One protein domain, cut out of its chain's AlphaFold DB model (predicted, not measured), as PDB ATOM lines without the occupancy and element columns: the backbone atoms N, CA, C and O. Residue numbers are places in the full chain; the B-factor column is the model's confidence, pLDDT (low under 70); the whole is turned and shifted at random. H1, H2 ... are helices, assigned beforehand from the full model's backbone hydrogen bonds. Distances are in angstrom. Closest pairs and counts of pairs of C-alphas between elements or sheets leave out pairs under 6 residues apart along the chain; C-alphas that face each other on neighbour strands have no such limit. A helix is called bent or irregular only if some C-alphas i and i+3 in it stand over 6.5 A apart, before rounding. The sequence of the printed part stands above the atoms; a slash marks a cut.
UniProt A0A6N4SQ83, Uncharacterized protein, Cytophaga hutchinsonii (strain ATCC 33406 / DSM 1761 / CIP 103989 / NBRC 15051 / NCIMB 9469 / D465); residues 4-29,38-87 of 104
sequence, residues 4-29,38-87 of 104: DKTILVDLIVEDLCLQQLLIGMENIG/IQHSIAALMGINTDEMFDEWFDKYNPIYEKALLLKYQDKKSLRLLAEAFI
ATOM      1  N   ASP A   4     -32.534  47.945  35.722       72.25
ATOM      2  CA  ASP A   4     -32.223  48.638  36.976       72.25
ATOM      3  C   ASP A   4     -31.560  47.718  38.008       72.25
ATOM      4  O   ASP A   4     -30.629  48.122  38.700       72.25
ATOM      5  N   LYS A   5     -31.953  46.437  38.049       74.12
ATOM      6  CA  LYS A   5     -31.359  45.441  38.955       74.12
ATOM      7  C   LYS A   5     -29.904  45.146  38.595       74.12
ATOM      8  O   LYS A   5     -29.080  44.958  39.481       74.12
ATOM      9  N   THR A   6     -29.578  45.117  37.304       78.88
ATOM     10  CA  THR A   6     -28.195  44.920  36.846       78.88
ATOM     11  C   THR A   6     -27.323  46.120  37.210       78.88
ATOM     12  O   THR A   6     -26.243  45.929  37.759       78.88
ATOM     13  N   ILE A   7     -27.818  47.339  36.955       80.81
ATOM     14  CA  ILE A   7     -27.119  48.587  37.300       80.81
ATOM     15  C   ILE A   7     -26.856  48.647  38.807       80.81
ATOM     16  O   ILE A   7     -25.747  48.962  39.233       80.81
ATOM     17  N   LEU A   8     -27.855  48.285  39.611       79.88
ATOM     18  CA  LEU A   8     -27.760  48.286  41.064       79.88
ATOM     19  C   LEU A   8     -26.710  47.293  41.587       79.88
ATOM     20  O   LEU A   8     -25.890  47.650  42.430       79.88
ATOM     21  N   VAL A   9     -26.693  46.066  41.054       81.31
ATOM     22  CA  VAL A   9     -25.675  45.058  41.394       81.31
ATOM     23  C   VAL A   9     -24.275  45.557  41.046       81.31
ATOM     24  O   VAL A   9     -23.371  45.442  41.870       81.31
ATOM     25  N   ASP A  10     -24.087  46.122  39.852       82.56
ATOM     26  CA  ASP A  10     -22.777  46.616  39.424       82.56
ATOM     27  C   ASP A  10     -22.293  47.768  40.325       82.56
ATOM     28  O   ASP A  10     -21.139  47.755  40.748       82.56
ATOM     29  N   LEU A  11     -23.170  48.703  40.705       83.12
ATOM     30  CA  LEU A  11     -22.825  49.798  41.622       83.12
ATOM     31  C   LEU A  11     -22.438  49.308  43.022       83.12
ATOM     32  O   LEU A  11     -21.463  49.799  43.585       83.12
ATOM     33  N   ILE A  12     -23.149  48.317  43.569       82.12
ATOM     34  CA  ILE A  12     -22.802  47.720  44.869       82.12
ATOM     35  C   ILE A  12     -21.433  47.035  44.802       82.12
ATOM     36  O   ILE A  12     -20.636  47.161  45.727       82.12
ATOM     37  N   VAL A  13     -21.118  46.339  43.706       83.94
ATOM     38  CA  VAL A  13     -19.793  45.723  43.526       83.94
ATOM     39  C   VAL A  13     -18.683  46.774  43.499       83.94
ATOM     40  O   VAL A  13     -17.643  46.558  44.123       83.94
ATOM     41  N   GLU A  14     -18.880  47.892  42.796       83.19
ATOM     42  CA  GLU A  14     -17.896  48.982  42.756       83.19
ATOM     43  C   GLU A  14     -17.704  49.621  44.139       83.19
ATOM     44  O   GLU A  14     -16.567  49.861  44.551       83.19
ATOM     45  N   ASP A  15     -18.785  49.811  44.899       81.94
ATOM     46  CA  ASP A  15     -18.715  50.327  46.268       81.94
ATOM     47  C   ASP A  15     -17.946  49.377  47.206       81.94
ATOM     48  O   ASP A  15     -17.035  49.800  47.916       81.94
ATOM     49  N   LEU A  16     -18.199  48.067  47.135       79.69
ATOM     50  CA  LEU A  16     -17.453  47.071  47.917       79.69
ATOM     51  C   LEU A  16     -15.959  47.023  47.556       79.69
ATOM     52  O   LEU A  16     -15.119  46.823  48.438       79.69
ATOM     53  N   CYS A  17     -15.610  47.190  46.276       79.50
ATOM     54  CA  CYS A  17     -14.211  47.290  45.844       79.50
ATOM     55  C   CYS A  17     -13.538  48.533  46.440       79.50
ATOM     56  O   CYS A  17     -12.408  48.458  46.928       79.50
ATOM     57  N   LEU A  18     -14.240  49.667  46.415       79.62
ATOM     58  CA  LEU A  18     -13.763  50.930  46.959       79.62
ATOM     59  C   LEU A  18     -13.535  50.838  48.473       79.62
ATOM     60  O   LEU A  18     -12.460  51.211  48.934       79.62
ATOM     61  N   GLN A  19     -14.478  50.277  49.235       77.06
ATOM     62  CA  GLN A  19     -14.327  50.111  50.688       77.06
ATOM     63  C   GLN A  19     -13.114  49.242  51.049       77.06
ATOM     64  O   GLN A  19     -12.335  49.587  51.938       77.06
ATOM     65  N   GLN A  20     -12.879  48.154  50.308       75.69
ATOM     66  CA  GLN A  20     -11.680  47.330  50.501       75.69
ATOM     67  C   GLN A  20     -10.380  48.091  50.202       75.69
ATOM     68  O   GLN A  20      -9.395  47.926  50.927       75.69
ATOM     69  N   LEU A  21     -10.364  48.940  49.167       78.81
ATOM     70  CA  LEU A  21      -9.215  49.792  48.852       78.81
ATOM     71  C   LEU A  21      -8.963  50.826  49.955       78.81
ATOM     72  O   LEU A  21      -7.822  50.972  50.387       78.81
ATOM     73  N   LEU A  22     -10.010  51.511  50.421       77.56
ATOM     74  CA  LEU A  22      -9.922  52.526  51.473       77.56
ATOM     75  C   LEU A  22      -9.370  51.934  52.775       77.56
ATOM     76  O   LEU A  22      -8.434  52.487  53.349       77.56
ATOM     77  N   ILE A  23      -9.850  50.754  53.172       77.12
ATOM     78  CA  ILE A  23      -9.322  50.015  54.328       77.12
ATOM     79  C   ILE A  23      -7.866  49.595  54.096       77.12
ATOM     80  O   ILE A  23      -7.027  49.713  54.988       77.12
ATOM     81  N   GLY A  24      -7.525  49.126  52.893       76.50
ATOM     82  CA  GLY A  24      -6.141  48.816  52.524       76.50
ATOM     83  C   GLY A  24      -5.208  50.027  52.643       76.50
ATOM     84  O   GLY A  24      -4.094  49.892  53.147       76.50
ATOM     85  N   MET A  25      -5.674  51.207  52.228       79.56
ATOM     86  CA  MET A  25      -4.954  52.479  52.337       79.56
ATOM     87  C   MET A  25      -4.780  52.916  53.795       79.56
ATOM     88  O   MET A  25      -3.673  53.288  54.191       79.56
ATOM     89  N   GLU A  26      -5.830  52.814  54.609       80.31
ATOM     90  CA  GLU A  26      -5.765  53.140  56.036       80.31
ATOM     91  C   GLU A  26      -4.767  52.235  56.771       80.31
ATOM     92  O   GLU A  26      -3.931  52.723  57.535       80.31
ATOM     93  N   ASN A  27      -4.759  50.938  56.450       77.31
ATOM     94  CA  ASN A  27      -3.824  49.962  57.015       77.31
ATOM     95  C   ASN A  27      -2.345  50.265  56.706       77.31
ATOM     96  O   ASN A  27      -1.465  49.784  57.421       77.31
ATOM     97  N   ILE A  28      -2.053  51.059  55.668       82.50
ATOM     98  CA  ILE A  28      -0.694  51.527  55.339       82.50
ATOM     99  C   ILE A  28      -0.449  52.994  55.736       82.50
ATOM    100  O   ILE A  28       0.567  53.577  55.354       82.50
ATOM    101  N   GLY A  29      -1.355  53.595  56.513       80.62
ATOM    102  CA  GLY A  29      -1.227  54.951  57.050       80.62
ATOM    103  C   GLY A  29      -1.634  56.070  56.087       80.62
ATOM    104  O   GLY A  29      -1.331  57.236  56.351       80.62
ATOM    105  N   ILE A  38     -20.795  56.684  45.845       72.94
ATOM    106  CA  ILE A  38     -21.510  55.604  45.132       72.94
ATOM    107  C   ILE A  38     -22.781  55.202  45.904       72.94
ATOM    108  O   ILE A  38     -23.827  54.971  45.296       72.94
ATOM    109  N   GLN A  39     -22.729  55.274  47.236       73.19
ATOM    110  CA  GLN A  39     -23.857  55.105  48.156       73.19
ATOM    111  C   GLN A  39     -25.091  55.960  47.802       73.19
ATOM    112  O   GLN A  39     -26.200  55.437  47.806       73.19
ATOM    113  N   HIS A  40     -24.931  57.225  47.382       72.19
ATOM    114  CA  HIS A  40     -26.065  58.080  46.985       72.19
ATOM    115  C   HIS A  40     -26.735  57.591  45.694       72.19
ATOM    116  O   HIS A  40     -27.956  57.645  45.562       72.19
ATOM    117  N   SER A  41     -25.944  57.094  44.735       74.19
ATOM    118  CA  SER A  41     -26.478  56.547  43.480       74.19
ATOM    119  C   SER A  41     -27.231  55.237  43.718       74.19
ATOM    120  O   SER A  41     -28.278  55.014  43.115       74.19
ATOM    121  N   ILE A  42     -26.730  54.390  44.623       75.12
ATOM    122  CA  ILE A  42     -27.406  53.149  45.015       75.12
ATOM    123  C   ILE A  42     -28.707  53.474  45.772       75.12
ATOM    124  O   ILE A  42     -29.752  52.922  45.433       75.12
ATOM    125  N   ALA A  43     -28.678  54.406  46.733       72.75
ATOM    126  CA  ALA A  43     -29.858  54.836  47.490       72.75
ATOM    127  C   ALA A  43     -30.967  55.391  46.579       72.75
ATOM    128  O   ALA A  43     -32.117  54.957  46.674       72.75
ATOM    129  N   ALA A  44     -30.612  56.270  45.636       73.44
ATOM    130  CA  ALA A  44     -31.553  56.832  44.669       73.44
ATOM    131  C   ALA A  44     -32.199  55.754  43.778       73.44
ATOM    132  O   ALA A  44     -33.408  55.782  43.556       73.44
ATOM    133  N   LEU A  45     -31.421  54.771  43.308       74.00
ATOM    134  CA  LEU A  45     -31.936  53.651  42.506       74.00
ATOM    135  C   LEU A  45     -32.837  52.700  43.301       74.00
ATOM    136  O   LEU A  45     -33.657  51.999  42.715       74.00
ATOM    137  N   MET A  46     -32.697  52.684  44.624       71.38
ATOM    138  CA  MET A  46     -33.535  51.898  45.525       71.38
ATOM    139  C   MET A  46     -34.744  52.667  46.065       71.38
ATOM    140  O   MET A  46     -35.524  52.103  46.831       71.38
ATOM    141  N   GLY A  47     -34.919  53.932  45.668       71.50
ATOM    142  CA  GLY A  47     -36.014  54.778  46.140       71.50
ATOM    143  C   GLY A  47     -35.909  55.159  47.620       71.50
ATOM    144  O   GLY A  47     -36.929  55.464  48.233       71.50
ATOM    145  N   ILE A  48     -34.702  55.123  48.197       70.75
ATOM    146  CA  ILE A  48     -34.434  55.546  49.578       70.75
ATOM    147  C   ILE A  48     -34.213  57.062  49.595       70.75
ATOM    148  O   ILE A  48     -33.520  57.607  48.731       70.75
ATOM    149  N   ASN A  49     -34.795  57.747  50.581       67.56
ATOM    150  CA  ASN A  49     -34.590  59.175  50.789       67.56
ATOM    151  C   ASN A  49     -33.143  59.450  51.242       67.56
ATOM    152  O   ASN A  49     -32.705  58.962  52.281       67.56
ATOM    153  N   THR A  50     -32.390  60.236  50.467       61.75
ATOM    154  CA  THR A  50     -30.962  60.491  50.723       61.75
ATOM    155  C   THR A  50     -30.704  61.350  51.962       61.75
ATOM    156  O   THR A  50     -29.602  61.312  52.502       61.75
ATOM    157  N   ASP A  51     -31.708  62.093  52.432       65.94
ATOM    158  CA  ASP A  51     -31.591  62.963  53.612       65.94
ATOM    159  C   ASP A  51     -31.651  62.175  54.937       65.94
ATOM    160  O   ASP A  51     -31.164  62.647  55.963       65.94
ATOM    161  N   GLU A  52     -32.188  60.952  54.905       60.09
ATOM    162  CA  GLU A  52     -32.290  60.012  56.039       60.09
ATOM    163  C   GLU A  52     -31.261  58.868  55.920       60.09
ATOM    164  O   GLU A  52     -31.253  57.915  56.698       60.09
ATOM    165  N   MET A  53     -30.362  58.969  54.931       61.97
ATOM    166  CA  MET A  53     -29.508  57.874  54.481       61.97
ATOM    167  C   MET A  53     -28.535  57.401  55.557       61.97
ATOM    168  O   MET A  53     -28.388  56.204  55.713       61.97
ATOM    169  N   PHE A  54     -27.867  58.282  56.302       58.41
ATOM    170  CA  PHE A  54     -26.733  57.862  57.142       58.41
ATOM    171  C   PHE A  54     -27.084  56.808  58.201       58.41
ATOM    172  O   PHE A  54     -26.326  55.851  58.359       58.41
ATOM    173  N   ASP A  55     -28.230  56.947  58.867       58.19
ATOM    174  CA  ASP A  55     -28.617  56.047  59.955       58.19
ATOM    175  C   ASP A  55     -29.240  54.744  59.412       58.19
ATOM    176  O   ASP A  55     -28.817  53.648  59.779       58.19
ATOM    177  N   GLU A  56     -30.177  54.829  58.459       60.16
ATOM    178  CA  GLU A  56     -30.853  53.642  57.906       60.16
ATOM    179  C   GLU A  56     -29.977  52.831  56.935       60.16
ATOM    180  O   GLU A  56     -30.116  51.608  56.814       60.16
ATOM    181  N   TRP A  57     -29.061  53.496  56.228       64.75
ATOM    182  CA  TRP A  57     -28.125  52.853  55.306       64.75
ATOM    183  C   TRP A  57     -27.117  51.998  56.051       64.75
ATOM    184  O   TRP A  57     -26.858  50.862  55.655       64.75
ATOM    185  N   PHE A  58     -26.542  52.523  57.133       59.50
ATOM    186  CA  PHE A  58     -25.539  51.774  57.868       59.50
ATOM    187  C   PHE A  58     -26.152  50.488  58.419       59.50
ATOM    188  O   PHE A  58     -25.662  49.413  58.108       59.50
ATOM    189  N   ASP A  59     -27.299  50.544  59.089       63.47
ATOM    190  CA  ASP A  59     -27.902  49.343  59.678       63.47
ATOM    191  C   ASP A  59     -28.305  48.285  58.637       63.47
ATOM    192  O   ASP A  59     -28.130  47.081  58.853       63.47
ATOM    193  N   LYS A  60     -28.799  48.713  57.469       64.75
ATOM    194  CA  LYS A  60     -29.288  47.803  56.424       64.75
ATOM    195  C   LYS A  60     -28.164  47.203  55.569       64.75
ATOM    196  O   LYS A  60     -28.315  46.090  55.060       64.75
ATOM    197  N   TYR A  61     -27.040  47.907  55.421       64.38
ATOM    198  CA  TYR A  61     -25.919  47.512  54.554       64.38
ATOM    199  C   TYR A  61     -24.668  47.085  55.332       64.38
ATOM    200  O   TYR A  61     -23.825  46.374  54.784       64.38
ATOM    201  N   ASN A  62     -24.542  47.418  56.616       65.25
ATOM    202  CA  ASN A  62     -23.438  46.960  57.460       65.25
ATOM    203  C   ASN A  62     -23.251  45.427  57.400       65.25
ATOM    204  O   ASN A  62     -22.114  44.988  57.228       65.25
ATOM    205  N   PRO A  63     -24.310  44.586  57.349       68.94
ATOM    206  CA  PRO A  63     -24.134  43.142  57.187       68.94
ATOM    207  C   PRO A  63     -23.479  42.709  55.860       68.94
ATOM    208  O   PRO A  63     -22.776  41.693  55.835       68.94
ATOM    209  N   ILE A  64     -23.701  43.425  54.743       71.12
ATOM    210  CA  ILE A  64     -23.032  43.107  53.467       71.12
ATOM    211  C   ILE A  64     -21.577  43.585  53.487       71.12
ATOM    212  O   ILE A  64     -20.704  42.846  53.032       71.12
ATOM    213  N   TYR A  65     -21.298  44.756  54.069       68.00
ATOM    214  CA  TYR A  65     -19.931  45.253  54.234       68.00
ATOM    215  C   TYR A  65     -19.115  44.340  55.148       68.00
ATOM    216  O   TYR A  65     -18.042  43.889  54.751       68.00
ATOM    217  N   GLU A  66     -19.643  43.964  56.314       67.12
ATOM    218  CA  GLU A  66     -18.999  43.012  57.221       67.12
ATOM    219  C   GLU A  66     -18.711  41.682  56.520       67.12
ATOM    220  O   GLU A  66     -17.589  41.180  56.591       67.12
ATOM    221  N   LYS A  67     -19.673  41.131  55.763       67.25
ATOM    222  CA  LYS A  67     -19.443  39.911  54.972       67.25
ATOM    223  C   LYS A  67     -18.384  40.101  53.890       67.25
ATOM    224  O   LYS A  67     -17.543  39.221  53.725       67.25
ATOM    225  N   ALA A  68     -18.397  41.216  53.164       65.88
ATOM    226  CA  ALA A  68     -17.412  41.491  52.122       65.88
ATOM    227  C   ALA A  68     -15.987  41.598  52.692       65.88
ATOM    228  O   ALA A  68     -15.044  41.059  52.109       65.88
ATOM    229  N   LEU A  69     -15.851  42.242  53.855       65.19
ATOM    230  CA  LEU A  69     -14.583  42.469  54.544       65.19
ATOM    231  C   LEU A  69     -14.055  41.211  55.244       65.19
ATOM    232  O   LEU A  69     -12.874  40.885  55.112       65.19
ATOM    233  N   LEU A  70     -14.917  40.461  55.939       61.28
ATOM    234  CA  LEU A  70     -14.545  39.226  56.639       61.28
ATOM    235  C   LEU A  70     -14.139  38.110  55.675       61.28
ATOM    236  O   LEU A  70     -13.238  37.326  55.978       61.28
ATOM    237  N   LEU A  71     -14.779  38.039  54.505       58.44
ATOM    238  CA  LEU A  71     -14.540  36.968  53.539       58.44
ATOM    239  C   LEU A  71     -13.346  37.235  52.616       58.44
ATOM    240  O   LEU A  71     -13.011  36.358  51.820       58.44
ATOM    241  N   LYS A  72     -12.675  38.395  52.743       60.38
ATOM    242  CA  LYS A  72     -11.523  38.798  51.914       60.38
ATOM    243  C   LYS A  72     -11.759  38.468  50.440       60.38
ATOM    244  O   LYS A  72     -10.915  37.823  49.818       60.38
ATOM    245  N   TYR A  73     -12.921  38.818  49.894       58.69
ATOM    246  CA  TYR A  73     -13.216  38.512  48.499       58.69
ATOM    247  C   TYR A  73     -12.208  39.226  47.593       58.69
ATOM    248  O   TYR A  73     -12.312  40.424  47.357       58.69
ATOM    249  N   GLN A  74     -11.218  38.478  47.100       61.53
ATOM    250  CA  GLN A  74     -10.100  39.021  46.318       61.53
ATOM    251  C   GLN A  74     -10.446  39.209  44.837       61.53
ATOM    252  O   GLN A  74      -9.619  39.697  44.068       61.53
ATOM    253  N   ASP A  75     -11.644  38.796  44.419       71.31
ATOM    254  CA  ASP A  75     -12.059  38.813  43.025       71.31
ATOM    255  C   ASP A  75     -13.467  39.401  42.836       71.31
ATOM    256  O   ASP A  75     -14.386  39.224  43.643       71.31
ATOM    257  N   LYS A  76     -13.636  40.097  41.707       74.19
ATOM    258  CA  LYS A  76     -14.867  40.807  41.333       74.19
ATOM    259  C   LYS A  76     -16.068  39.872  41.136       74.19
ATOM    260  O   LYS A  76     -17.208  40.305  41.289       74.19
ATOM    261  N   LYS A  77     -15.845  38.595  40.803       80.56
ATOM    262  CA  LYS A  77     -16.924  37.619  40.581       80.56
ATOM    263  C   LYS A  77     -17.588  37.245  41.904       80.56
ATOM    264  O   LYS A  77     -18.813  37.194  41.973       80.56
ATOM    265  N   SER A  78     -16.799  37.031  42.948       75.88
ATOM    266  CA  SER A  78     -17.311  36.711  44.277       75.88
ATOM    267  C   SER A  78     -18.060  37.893  44.908       75.88
ATOM    268  O   SER A  78     -19.129  37.702  45.485       75.88
ATOM    269  N   LEU A  79     -17.576  39.124  44.695       78.38
ATOM    270  CA  LEU A  79     -18.298  40.344  45.082       78.38
ATOM    271  C   LEU A  79     -19.638  40.489  44.353       78.38
ATOM    272  O   LEU A  79     -20.626  40.887  44.963       78.38
ATOM    273  N   ARG A  80     -19.699  40.111  43.071       83.06
ATOM    274  CA  ARG A  80     -20.948  40.129  42.300       83.06
ATOM    275  C   ARG A  80     -21.987  39.156  42.850       83.06
ATOM    276  O   ARG A  80     -23.138  39.546  43.002       83.06
ATOM    277  N   LEU A  81     -21.586  37.935  43.208       81.25
ATOM    278  CA  LEU A  81     -22.486  36.963  43.845       81.25
ATOM    279  C   LEU A  81     -23.023  37.476  45.189       81.25
ATOM    280  O   LEU A  81     -24.203  37.298  45.489       81.25
ATOM    281  N   LEU A  82     -22.173  38.136  45.983       78.00
ATOM    282  CA  LEU A  82     -22.580  38.758  47.243       78.00
ATOM    283  C   LEU A  82     -23.588  39.896  47.013       78.00
ATOM    284  O   LEU A  82     -24.613  39.943  47.691       78.00
ATOM    285  N   ALA A  83     -23.332  40.773  46.039       81.62
ATOM    286  CA  ALA A  83     -24.232  41.864  45.672       81.62
ATOM    287  C   ALA A  83     -25.585  41.347  45.155       81.62
ATOM    288  O   ALA A  83     -26.633  41.839  45.563       81.62
ATOM    289  N   GLU A  84     -25.588  40.311  44.312       81.75
ATOM    290  CA  GLU A  84     -26.814  39.666  43.826       81.75
ATOM    291  C   GLU A  84     -27.633  39.056  44.973       81.75
ATOM    292  O   GLU A  84     -28.844  39.275  45.044       81.75
ATOM    293  N   ALA A  85     -26.982  38.343  45.899       75.19
ATOM    294  CA  ALA A  85     -27.633  37.782  47.082       75.19
ATOM    295  C   ALA A  85     -28.210  38.873  47.995       75.19
ATOM    296  O   ALA A  85     -29.297  38.712  48.546       75.19
ATOM    297  N   PHE A  86     -27.513  39.999  48.126       77.44
ATOM    298  CA  PHE A  86     -27.973  41.131  48.916       77.44
ATOM    299  C   PHE A  86     -29.165  41.856  48.283       77.44
ATOM    300  O   PHE A  86     -30.119  42.170  48.987       77.44
ATOM    301  N   ILE A  87     -29.184  42.043  46.961       75.62
ATOM    302  CA  ILE A  87     -30.377  42.565  46.280       75.62
ATOM    303  C   ILE A  87     -31.565  41.617  46.443       75.62
ATOM    304  O   ILE A  87     -32.678  42.076  46.665       75.62
TER     305      ILE A  87
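Overview. This is residues 4 to 29 and 38 to 87 of the 104 residues of an uncharacterized protein of Cytophaga hutchinsonii (strain ATCC 33406 / DSM 1761 / CIP 103989 / NBRC 15051 / NCIMB 9469 / D465) (UniProt A0A6N4SQ83). A long helix, H1, has the short H2 on one side and H4 on another, and the kinked helix H3 runs from the corner with H2 across to H4. The far end of H1, with residues 24 to 29, sticks out free. The printed part has 76 residues with four named helices, H1 to H4 in chain order, and no named strand: all helix, mostly crossed packing. It is compact, with a radius of gyration of the C-alphas of 12.5 A, and spans 35 by 27 by 17 A.

Along the chain. Find C-alpha 4 at (-32.223, 48.638, 36.976); from there H1, residues 4 to 27, runs 34.8 A. Past the cut, H2 takes residues 38 to 45. Next comes H3, residues 50 to 70, 27.5 A long, with a kink of 55 degrees near residue 57; it is irregular, C-alphas 51 and 54 being 7.9 A apart. H4, residues 76 to 87, ends at C-alpha 87 (-30.377, 42.565, 46.280).

Arrangement. Start at H1. Its residues 4 to 15 alone touch H2, closest at the C-alphas of Asp 15 and Ile 38, 6.1 A, at a shallow tilt of 19 degrees, opposite ways. H4 touches H1 at a steep tilt of 59 degrees, closest at the C-alphas of Val 9 and Ala 83, 5.5 A. H3 only just touches H1, with 3 pairs of C-alphas within 8 A, the closest Gln 20 and Leu 69, 7.0 A. H2 and H3 touch only at the corner, the C-alphas of Ala 43 and Thr 50 being closest at 6.6 A. H3 touches H4 with residues 64 to 68 alone, closest at the C-alphas of Ile 64 and Phe 86, 7.0 A. H2 and H4 are apart. In H1, H2 and H4 every O i to N i+4 pair is within hydrogen-bond range; in H3, 10 of 17 are.

Size, cuts and confidence. Look to the C-alphas of Asp 4 and Gly 29 for the two farthest apart, 37.5 A. Residues 30 to 37 are not printed, with 23.5 A between C-alphas 29 and 38. The links H2 to H3 and H3 to H4 are tight. Confidence is low, under 70, at residues 49 to 63 and 65 to 74.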